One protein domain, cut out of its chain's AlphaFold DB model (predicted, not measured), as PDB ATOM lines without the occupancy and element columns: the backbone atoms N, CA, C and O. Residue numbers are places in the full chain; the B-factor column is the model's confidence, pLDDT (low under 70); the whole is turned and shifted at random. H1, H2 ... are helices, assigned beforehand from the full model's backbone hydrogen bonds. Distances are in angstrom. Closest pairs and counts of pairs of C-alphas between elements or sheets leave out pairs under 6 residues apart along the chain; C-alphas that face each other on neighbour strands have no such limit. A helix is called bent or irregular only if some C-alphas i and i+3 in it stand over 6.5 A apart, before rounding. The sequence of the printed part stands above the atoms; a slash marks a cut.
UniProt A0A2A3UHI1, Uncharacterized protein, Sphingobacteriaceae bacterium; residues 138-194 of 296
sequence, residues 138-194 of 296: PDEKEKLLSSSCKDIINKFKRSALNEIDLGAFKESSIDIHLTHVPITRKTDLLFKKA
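What this domain is: This is residues 138 to 194 of the 296 residues of an uncharacterized protein of Sphingobacteriaceae bacterium (UniProt A0A2A3UHI1). A kinked helix, H1, takes the middle of a loose rod, with H2 towards one end and H3 towards the other. The chain loops out after H1, where residues 154 to 160 stick out, and folds back through H2. The 57 printed residues, all helix in class, hold H1, H2 and H3 in that order and no named strand; the radius of gyration of the C-alphas is 13.1 A, the spans 42 by 19 by 17 A.

Where its parts are: H1, residues 138 to 153, starts at C-alpha (-40.675, 40.297, 28.158) and measures 22.1 A. It is irregular, C-alphas 145 and 148 being 7.1 A apart, with a kink of 43 degrees near residue 146. H2, residues 163 to 173, measures 15.0 A. H3, residues 183 to 193, measures 15.4 A and ends at C-alpha (-53.195, 35.220, 33.617).

How they stand to each other: H1 touches H2 with residues 146 to 149 alone, closest at the C-alphas of Cys 149 and Ser 173, 5.6 A; they run opposite ways at a steep tilt of 65 degrees. H1 and H3 are close but not clearly touching, closest at the C-alphas of Leu 144 and Arg 185, 7.4 A, opposite ways at a steep tilt of 39 degrees. H2 and H3 are apart. Every O i to N i+4 pair is within hydrogen-bond range in H2 and H3, and 9 of 12 in H1.

The domain as a whole: The C-alphas farthest apart, of Ser 159 and Ala 194, are 41.9 A apart. The printed part has no cut, and both links are short. The pLDDT is under 70 at residues 155, 157 to 161 and 173.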
ATOM      1  N   PRO A 138     -42.125  40.490  28.232       93.88
ATOM      2  CA  PRO A 138     -40.675  40.297  28.158       93.88
ATOM      3  C   PRO A 138     -40.048  39.916  29.511       93.88
ATOM      4  O   PRO A 138     -39.346  38.909  29.601       93.88
ATOM      5  N   ASP A 139     -40.407  40.626  30.585       94.44
ATOM      6  CA  ASP A 139     -39.929  40.347  31.945       94.44
ATOM      7  C   ASP A 139     -40.354  38.962  32.457       94.44
ATOM      8  O   ASP A 139     -39.635  38.295  33.206       94.44
ATOM      9  N   GLU A 140     -41.566  38.524  32.112       95.31
ATOM     10  CA  GLU A 140     -42.064  37.201  32.477       95.31
ATOM     11  C   GLU A 140     -41.312  36.098  31.730       95.31
ATOM     12  O   GLU A 140     -40.928  35.102  32.353       95.31
ATOM     13  N   LYS A 141     -41.048  36.286  30.431       92.94
ATOM     14  CA  LYS A 141     -40.239  35.363  29.626       92.94
ATOM     15  C   LYS A 141     -38.826  35.254  30.182       92.94
ATOM     16  O   LYS A 141     -38.361  34.147  30.438       92.94
ATOM     17  N   GLU A 142     -38.179  36.379  30.474       90.12
ATOM     18  CA  GLU A 142     -36.840  36.390  31.068       90.12
ATOM     19  C   GLU A 142     -36.813  35.638  32.411       90.12
ATOM     20  O   GLU A 142     -35.927  34.818  32.673       90.12
ATOM     21  N   LYS A 143     -37.825  35.831  33.269       90.62
ATOM     22  CA  LYS A 143     -37.963  35.071  34.526       90.62
ATOM     23  C   LYS A 143     -38.164  33.576  34.285       90.62
ATOM     24  O   LYS A 143     -37.656  32.761  35.064       90.62
ATOM     25  N   LEU A 144     -38.910  33.197  33.248       91.38
ATOM     26  CA  LEU A 144     -39.098  31.796  32.890       91.38
ATOM     27  C   LEU A 144     -37.769  31.151  32.482       91.38
ATOM     28  O   LEU A 144     -37.384  30.151  33.098       91.38
ATOM     29  N   LEU A 145     -37.054  31.770  31.542       88.31
ATOM     30  CA  LEU A 145     -35.807  31.274  30.952       88.31
ATOM     31  C   LEU A 145     -34.619  31.291  31.935       88.31
ATOM     32  O   LEU A 145     -33.783  30.393  31.929       88.31
ATOM     33  N   SER A 146     -34.559  32.268  32.845       85.44
ATOM     34  CA  SER A 146     -33.429  32.422  33.782       85.44
ATOM     35  C   SER A 146     -33.510  31.567  35.053       85.44
ATOM     36  O   SER A 146     -32.544  31.489  35.814       85.44
ATOM     37  N   SER A 147     -34.646  30.934  35.356       79.00
ATOM     38  CA  SER A 147     -34.824  30.255  36.652       79.00
ATOM     39  C   SER A 147     -33.947  29.020  36.828       79.00
ATOM     40  O   SER A 147     -33.480  28.785  37.939       79.00
ATOM     41  N   SER A 148     -33.706  28.247  35.765       71.44
ATOM     42  CA  SER A 148     -32.813  27.081  35.813       71.44
ATOM     43  C   SER A 148     -31.390  27.522  36.178       71.44
ATOM     44  O   SER A 148     -30.761  26.955  37.071       71.44
ATOM     45  N   CYS A 149     -30.931  28.618  35.564       73.00
ATOM     46  CA  CYS A 149     -29.661  29.263  35.876       73.00
ATOM     47  C   CYS A 149     -29.605  29.746  37.338       73.00
ATOM     48  O   CYS A 149     -28.641  29.450  38.043       73.00
ATOM     49  N   LYS A 150     -30.660  30.405  37.846       71.25
ATOM     50  CA  LYS A 150     -30.735  30.845  39.256       71.25
ATOM     51  C   LYS A 150     -30.610  29.680  40.240       71.25
ATOM     52  O   LYS A 150     -29.867  29.790  41.212       71.25
ATOM     53  N   ASP A 151     -31.283  28.561  39.981       70.19
ATOM     54  CA  ASP A 151     -31.213  27.372  40.838       70.19
ATOM     55  C   ASP A 151     -29.816  26.743  40.854       70.19
ATOM     56  O   ASP A 151     -29.379  26.224  41.885       70.19
ATOM     57  N   ILE A 152     -29.108  26.786  39.723       71.19
ATOM     58  CA  ILE A 152     -27.731  26.302  39.619       71.19
ATOM     59  C   ILE A 152     -26.772  27.256  40.341       71.19
ATOM     60  O   ILE A 152     -25.979  26.804  41.166       71.19
ATOM     61  N   ILE A 153     -26.892  28.568  40.120       71.81
ATOM     62  CA  ILE A 153     -26.087  29.592  40.807       71.81
ATOM     63  C   ILE A 153     -26.258  29.494  42.325       71.81
ATOM     64  O   ILE A 153     -25.272  29.532  43.054       71.81
ATOM     65  N   ASN A 154     -27.484  29.286  42.814       71.06
ATOM     66  CA  ASN A 154     -27.752  29.119  44.244       71.06
ATOM     67  C   ASN A 154     -27.090  27.867  44.852       71.06
ATOM     68  O   ASN A 154     -26.899  27.809  46.067       71.06
ATOM     69  N   LYS A 155     -26.750  26.859  44.035       69.12
ATOM     70  CA  LYS A 155     -26.029  25.649  44.470       69.12
ATOM     71  C   LYS A 155     -24.513  25.806  44.419       69.12
ATOM     72  O   LYS A 155     -23.819  25.081  45.137       69.12
ATOM     73  N   PHE A 156     -23.990  26.728  43.614       70.50
ATOM     74  CA  PHE A 156     -22.583  27.102  43.696       70.50
ATOM     75  C   PHE A 156     -22.341  27.823  45.027       70.50
ATOM     76  O   PHE A 156     -23.043  28.767  45.392       70.50
ATOM     77  N   LYS A 157     -21.336  27.380  45.793       62.19
ATOM     78  CA  LYS A 157     -20.877  28.149  46.957       62.19
ATOM     79  C   LYS A 157     -20.452  29.528  46.439       62.19
ATOM     80  O   LYS A 157     -19.666  29.587  45.500       62.19
ATOM     81  N   ARG A 158     -20.940  30.613  47.058       56.75
ATOM     82  CA  ARG A 158     -20.679  32.024  46.677       56.75
ATOM     83  C   ARG A 158     -19.196  32.381  46.447       56.75
ATOM     84  O   ARG A 158     -18.918  33.431  45.896       56.75
ATOM     85  N   SER A 159     -18.264  31.528  46.867       57.62
ATOM     86  CA  SER A 159     -16.815  31.679  46.724       57.62
ATOM     87  C   SER A 159     -16.197  30.991  45.493       57.62
ATOM     88  O   SER A 159     -14.979  31.018  45.365       57.62
ATOM     89  N   ALA A 160     -16.973  30.300  44.648       65.06
ATOM     90  CA  ALA A 160     -16.429  29.446  43.580       65.06
ATOM     91  C   ALA A 160     -16.288  30.128  42.207       65.06
ATOM     92  O   ALA A 160     -15.579  29.602  41.356       65.06
ATOM     93  N   LEU A 161     -16.960  31.259  41.977       66.69
ATOM     94  CA  LEU A 161     -16.969  31.959  40.689       66.69
ATOM     95  C   LEU A 161     -16.722  33.450  40.927       66.69
ATOM     96  O   LEU A 161     -17.360  34.045  41.797       66.69
ATOM     97  N   ASN A 162     -15.798  34.043  40.168       77.81
ATOM     98  CA  ASN A 162     -15.648  35.499  40.113       77.81
ATOM     99  C   ASN A 162     -16.795  36.118  39.274       77.81
ATOM    100  O   ASN A 162     -17.572  35.399  38.643       77.81
ATOM    101  N   GLU A 163     -16.937  37.447  39.280       75.44
ATOM    102  CA  GLU A 163     -18.049  38.125  38.588       75.44
ATOM    103  C   GLU A 163     -18.050  37.913  37.066       75.44
ATOM    104  O   GLU A 163     -19.123  37.832  36.466       75.44
ATOM    105  N   ILE A 164     -16.869  37.764  36.458       75.25
ATOM    106  CA  ILE A 164     -16.704  37.543  35.016       75.25
ATOM    107  C   ILE A 164     -17.200  36.140  34.643       75.25
ATOM    108  O   ILE A 164     -18.044  35.995  33.758       75.25
ATOM    109  N   ASP A 165     -16.755  35.117  35.375       75.75
ATOM    110  CA  ASP A 165     -17.165  33.727  35.168       75.75
ATOM    111  C   ASP A 165     -18.660  33.542  35.454       75.75
ATOM    112  O   ASP A 165     -19.349  32.793  34.763       75.75
ATOM    113  N   LEU A 166     -19.195  34.263  36.444       72.88
ATOM    114  CA  LEU A 166     -20.625  34.266  36.739       72.88
ATOM    115  C   LEU A 166     -21.444  34.916  35.611       72.88
ATOM    116  O   LEU A 166     -22.553  34.456  35.334       72.88
ATOM    117  N   GLY A 167     -20.924  35.969  34.974       73.06
ATOM    118  CA  GLY A 167     -21.528  36.605  33.801       73.06
ATOM    119  C   GLY A 167     -21.587  35.655  32.605       73.06
ATOM    120  O   GLY A 167     -22.675  35.367  32.108       73.06
ATOM    121  N   ALA A 168     -20.443  35.073  32.233       75.62
ATOM    122  CA  ALA A 168     -20.349  34.099  31.142       75.62
ATOM    123  C   ALA A 168     -21.200  32.839  31.400       75.62
ATOM    124  O   ALA A 168     -21.841  32.301  30.493       75.62
ATOM    125  N   PHE A 169     -21.264  32.374  32.653       73.25
ATOM    126  CA  PHE A 169     -22.124  31.256  33.042       73.25
ATOM    127  C   PHE A 169     -23.611  31.589  32.891       73.25
ATOM    128  O   PHE A 169     -24.378  30.760  32.404       73.25
ATOM    129  N   LYS A 170     -24.039  32.794  33.293       72.31
ATOM    130  CA  LYS A 170     -25.432  33.232  33.124       72.31
ATOM    131  C   LYS A 170     -25.822  33.264  31.655       72.31
ATOM    132  O   LYS A 170     -26.834  32.671  31.307       72.31
ATOM    133  N   GLU A 171     -25.012  33.896  30.814       73.75
ATOM    134  CA  GLU A 171     -25.286  33.995  29.376       73.75
ATOM    135  C   GLU A 171     -25.367  32.620  28.702       73.75
ATOM    136  O   GLU A 171     -26.271  32.382  27.908       73.75
ATOM    137  N   SER A 172     -24.486  31.683  29.068       70.06
ATOM    138  CA  SER A 172     -24.481  30.323  28.502       70.06
ATOM    139  C   SER A 172     -25.542  29.375  29.076       70.06
ATOM    140  O   SER A 172     -25.815  28.339  28.475       70.06
ATOM    141  N   SER A 173     -26.132  29.698  30.233       68.19
ATOM    142  CA  SER A 173     -27.062  28.813  30.960       68.19
ATOM    143  C   SER A 173     -28.511  29.302  30.985       68.19
ATOM    144  O   SER A 173     -29.361  28.652  31.599       68.19
ATOM    145  N   ILE A 174     -28.799  30.465  30.398       75.94
ATOM    146  CA  ILE A 174     -30.172  30.918  30.174       75.94
ATOM    147  C   ILE A 174     -30.748  30.105  29.016       75.94
ATOM    148  O   ILE A 174     -30.142  29.996  27.952       75.94
ATOM    149  N   ASP A 175     -31.931  29.531  29.231       74.88
ATOM    150  CA  ASP A 175     -32.644  28.846  28.159       74.88
ATOM    151  C   ASP A 175     -32.941  29.852  27.031       74.88
ATOM    152  O   ASP A 175     -33.447  30.943  27.282       74.88
ATOM    153  N   ILE A 176     -32.639  29.500  25.780       75.31
ATOM    154  CA  ILE A 176     -32.903  30.385  24.628       75.31
ATOM    155  C   ILE A 176     -34.387  30.319  24.230       75.31
ATOM    156  O   ILE A 176     -34.979  31.309  23.808       75.31
ATOM    157  N   HIS A 177     -35.012  29.151  24.411       81.56
ATOM    158  CA  HIS A 177     -36.391  28.885  24.006       81.56
ATOM    159  C   HIS A 177     -37.245  28.342  25.157       81.56
ATOM    160  O   HIS A 177     -36.820  27.469  25.918       81.56
ATOM    161  N   LEU A 178     -38.511  28.778  25.216       88.06
ATOM    162  CA  LEU A 178     -39.504  28.309  26.198       88.06
ATOM    163  C   LEU A 178     -39.794  26.800  26.110       88.06
ATOM    164  O   LEU A 178     -40.335  26.218  27.056       88.06
ATOM    165  N   THR A 179     -39.402  26.140  25.021       86.56
ATOM    166  CA  THR A 179     -39.438  24.679  24.873       86.56
ATOM    167  C   THR A 179     -38.649  23.964  25.974       86.56
ATOM    168  O   THR A 179     -39.082  22.914  26.440       86.56
ATOM    169  N   HIS A 180     -37.546  24.548  26.457       85.75
ATOM    170  CA  HIS A 180     -36.728  23.966  27.532       85.75
ATOM    171  C   HIS A 180     -37.275  24.255  28.937       85.75
ATOM    172  O   HIS A 180     -36.927  23.572  29.903       85.75
ATOM    173  N   VAL A 181     -38.187  25.222  29.061       89.25
ATOM    174  CA  VAL A 181     -38.839  25.535  30.333       89.25
ATOM    175  C   VAL A 181     -39.843  24.428  30.671       89.25
ATOM    176  O   VAL A 181     -40.703  24.117  29.845       89.25
ATOM    177  N   PRO A 182     -39.818  23.856  31.890       89.81
ATOM    178  CA  PRO A 182     -40.780  22.840  32.299       89.81
ATOM    179  C   PRO A 182     -42.231  23.290  32.113       89.81
ATOM    180  O   PRO A 182     -42.599  24.402  32.503       89.81
ATOM    181  N   ILE A 183     -43.072  22.396  31.588       92.25
ATOM    182  CA  ILE A 183     -44.495  22.665  31.339       92.25
ATOM    183  C   ILE A 183     -45.218  23.239  32.557       92.25
ATOM    184  O   ILE A 183     -45.975  24.189  32.420       92.25
ATOM    185  N   THR A 184     -44.913  22.741  33.758       92.06
ATOM    186  CA  THR A 184     -45.557  23.170  35.004       92.06
ATOM    187  C   THR A 184     -45.324  24.648  35.290       92.06
ATOM    188  O   THR A 184     -46.215  25.325  35.790       92.06
ATOM    189  N   ARG A 185     -44.151  25.179  34.931       92.81
ATOM    190  CA  ARG A 185     -43.829  26.602  35.100       92.81
ATOM    191  C   ARG A 185     -44.554  27.468  34.073       92.81
ATOM    192  O   ARG A 185     -45.004  28.556  34.418       92.81
ATOM    193  N   LYS A 186     -44.701  26.966  32.843       95.69
ATOM    194  CA  LYS A 186     -45.492  27.619  31.790       95.69
ATOM    195  C   LYS A 186     -46.966  27.671  32.187       95.69
ATOM    196  O   LYS A 186     -47.550  28.749  32.224       95.69
ATOM    197  N   THR A 187     -47.545  26.545  32.603       96.38
ATOM    198  CA  THR A 187     -48.938  26.494  33.070       96.38
ATOM    199  C   THR A 187     -49.153  27.314  34.339       96.38
ATOM    200  O   THR A 187     -50.177  27.971  34.455       96.38
ATOM    201  N   ASP A 188     -48.188  27.367  35.264       95.06
ATOM    202  CA  ASP A 188     -48.266  28.229  36.452       95.06
ATOM    203  C   ASP A 188     -48.388  29.715  36.106       95.06
ATOM    204  O   ASP A 188     -49.103  30.445  36.795       95.06
ATOM    205  N   LEU A 189     -47.680  30.169  35.070       96.12
ATOM    206  CA  LEU A 189     -47.820  31.528  34.561       96.12
ATOM    207  C   LEU A 189     -49.188  31.722  33.904       96.12
ATOM    208  O   LEU A 189     -49.876  32.695  34.210       96.12
ATOM    209  N   LEU A 190     -49.610  30.787  33.052       97.19
ATOM    210  CA  LEU A 190     -50.897  30.872  32.362       97.19
ATOM    211  C   LEU A 190     -52.083  30.877  33.339       97.19
ATOM    212  O   LEU A 190     -52.980  31.700  33.195       97.19
ATOM    213  N   PHE A 191     -52.055  30.059  34.396       96.56
ATOM    214  CA  PHE A 191     -53.083  30.069  35.442       96.56
ATOM    215  C   PHE A 191     -53.188  31.417  36.162       96.56
ATOM    216  O   PHE A 191     -54.274  31.791  36.583       96.56
ATOM    217  N   LYS A 192     -52.082  32.162  36.305       94.19
ATOM    218  CA  LYS A 192     -52.114  33.512  36.897       94.19
ATOM    219  C   LYS A 192     -52.722  34.551  35.958       94.19
ATOM    220  O   LYS A 192     -53.265  35.534  36.445       94.19
ATOM    221  N   LYS A 193     -52.607  34.346  34.643       94.81
ATOM    222  CA  LYS A 193     -53.195  35.220  33.617       94.81
ATOM    223  C   LYS A 193     -54.661  34.902  33.329       94.81
ATOM    224  O   LYS A 193     -55.369  35.754  32.813       94.81
ATOM    225  N   ALA A 194     -55.110  33.691  33.643       94.50
ATOM    226  CA  ALA A 194     -56.486  33.269  33.438       94.50
ATOM    227  C   ALA A 194     -57.408  33.837  34.537       94.50
ATOM    228  O   ALA A 194     -57.616  33.204  35.572       94.50
TER     229      ALA A 194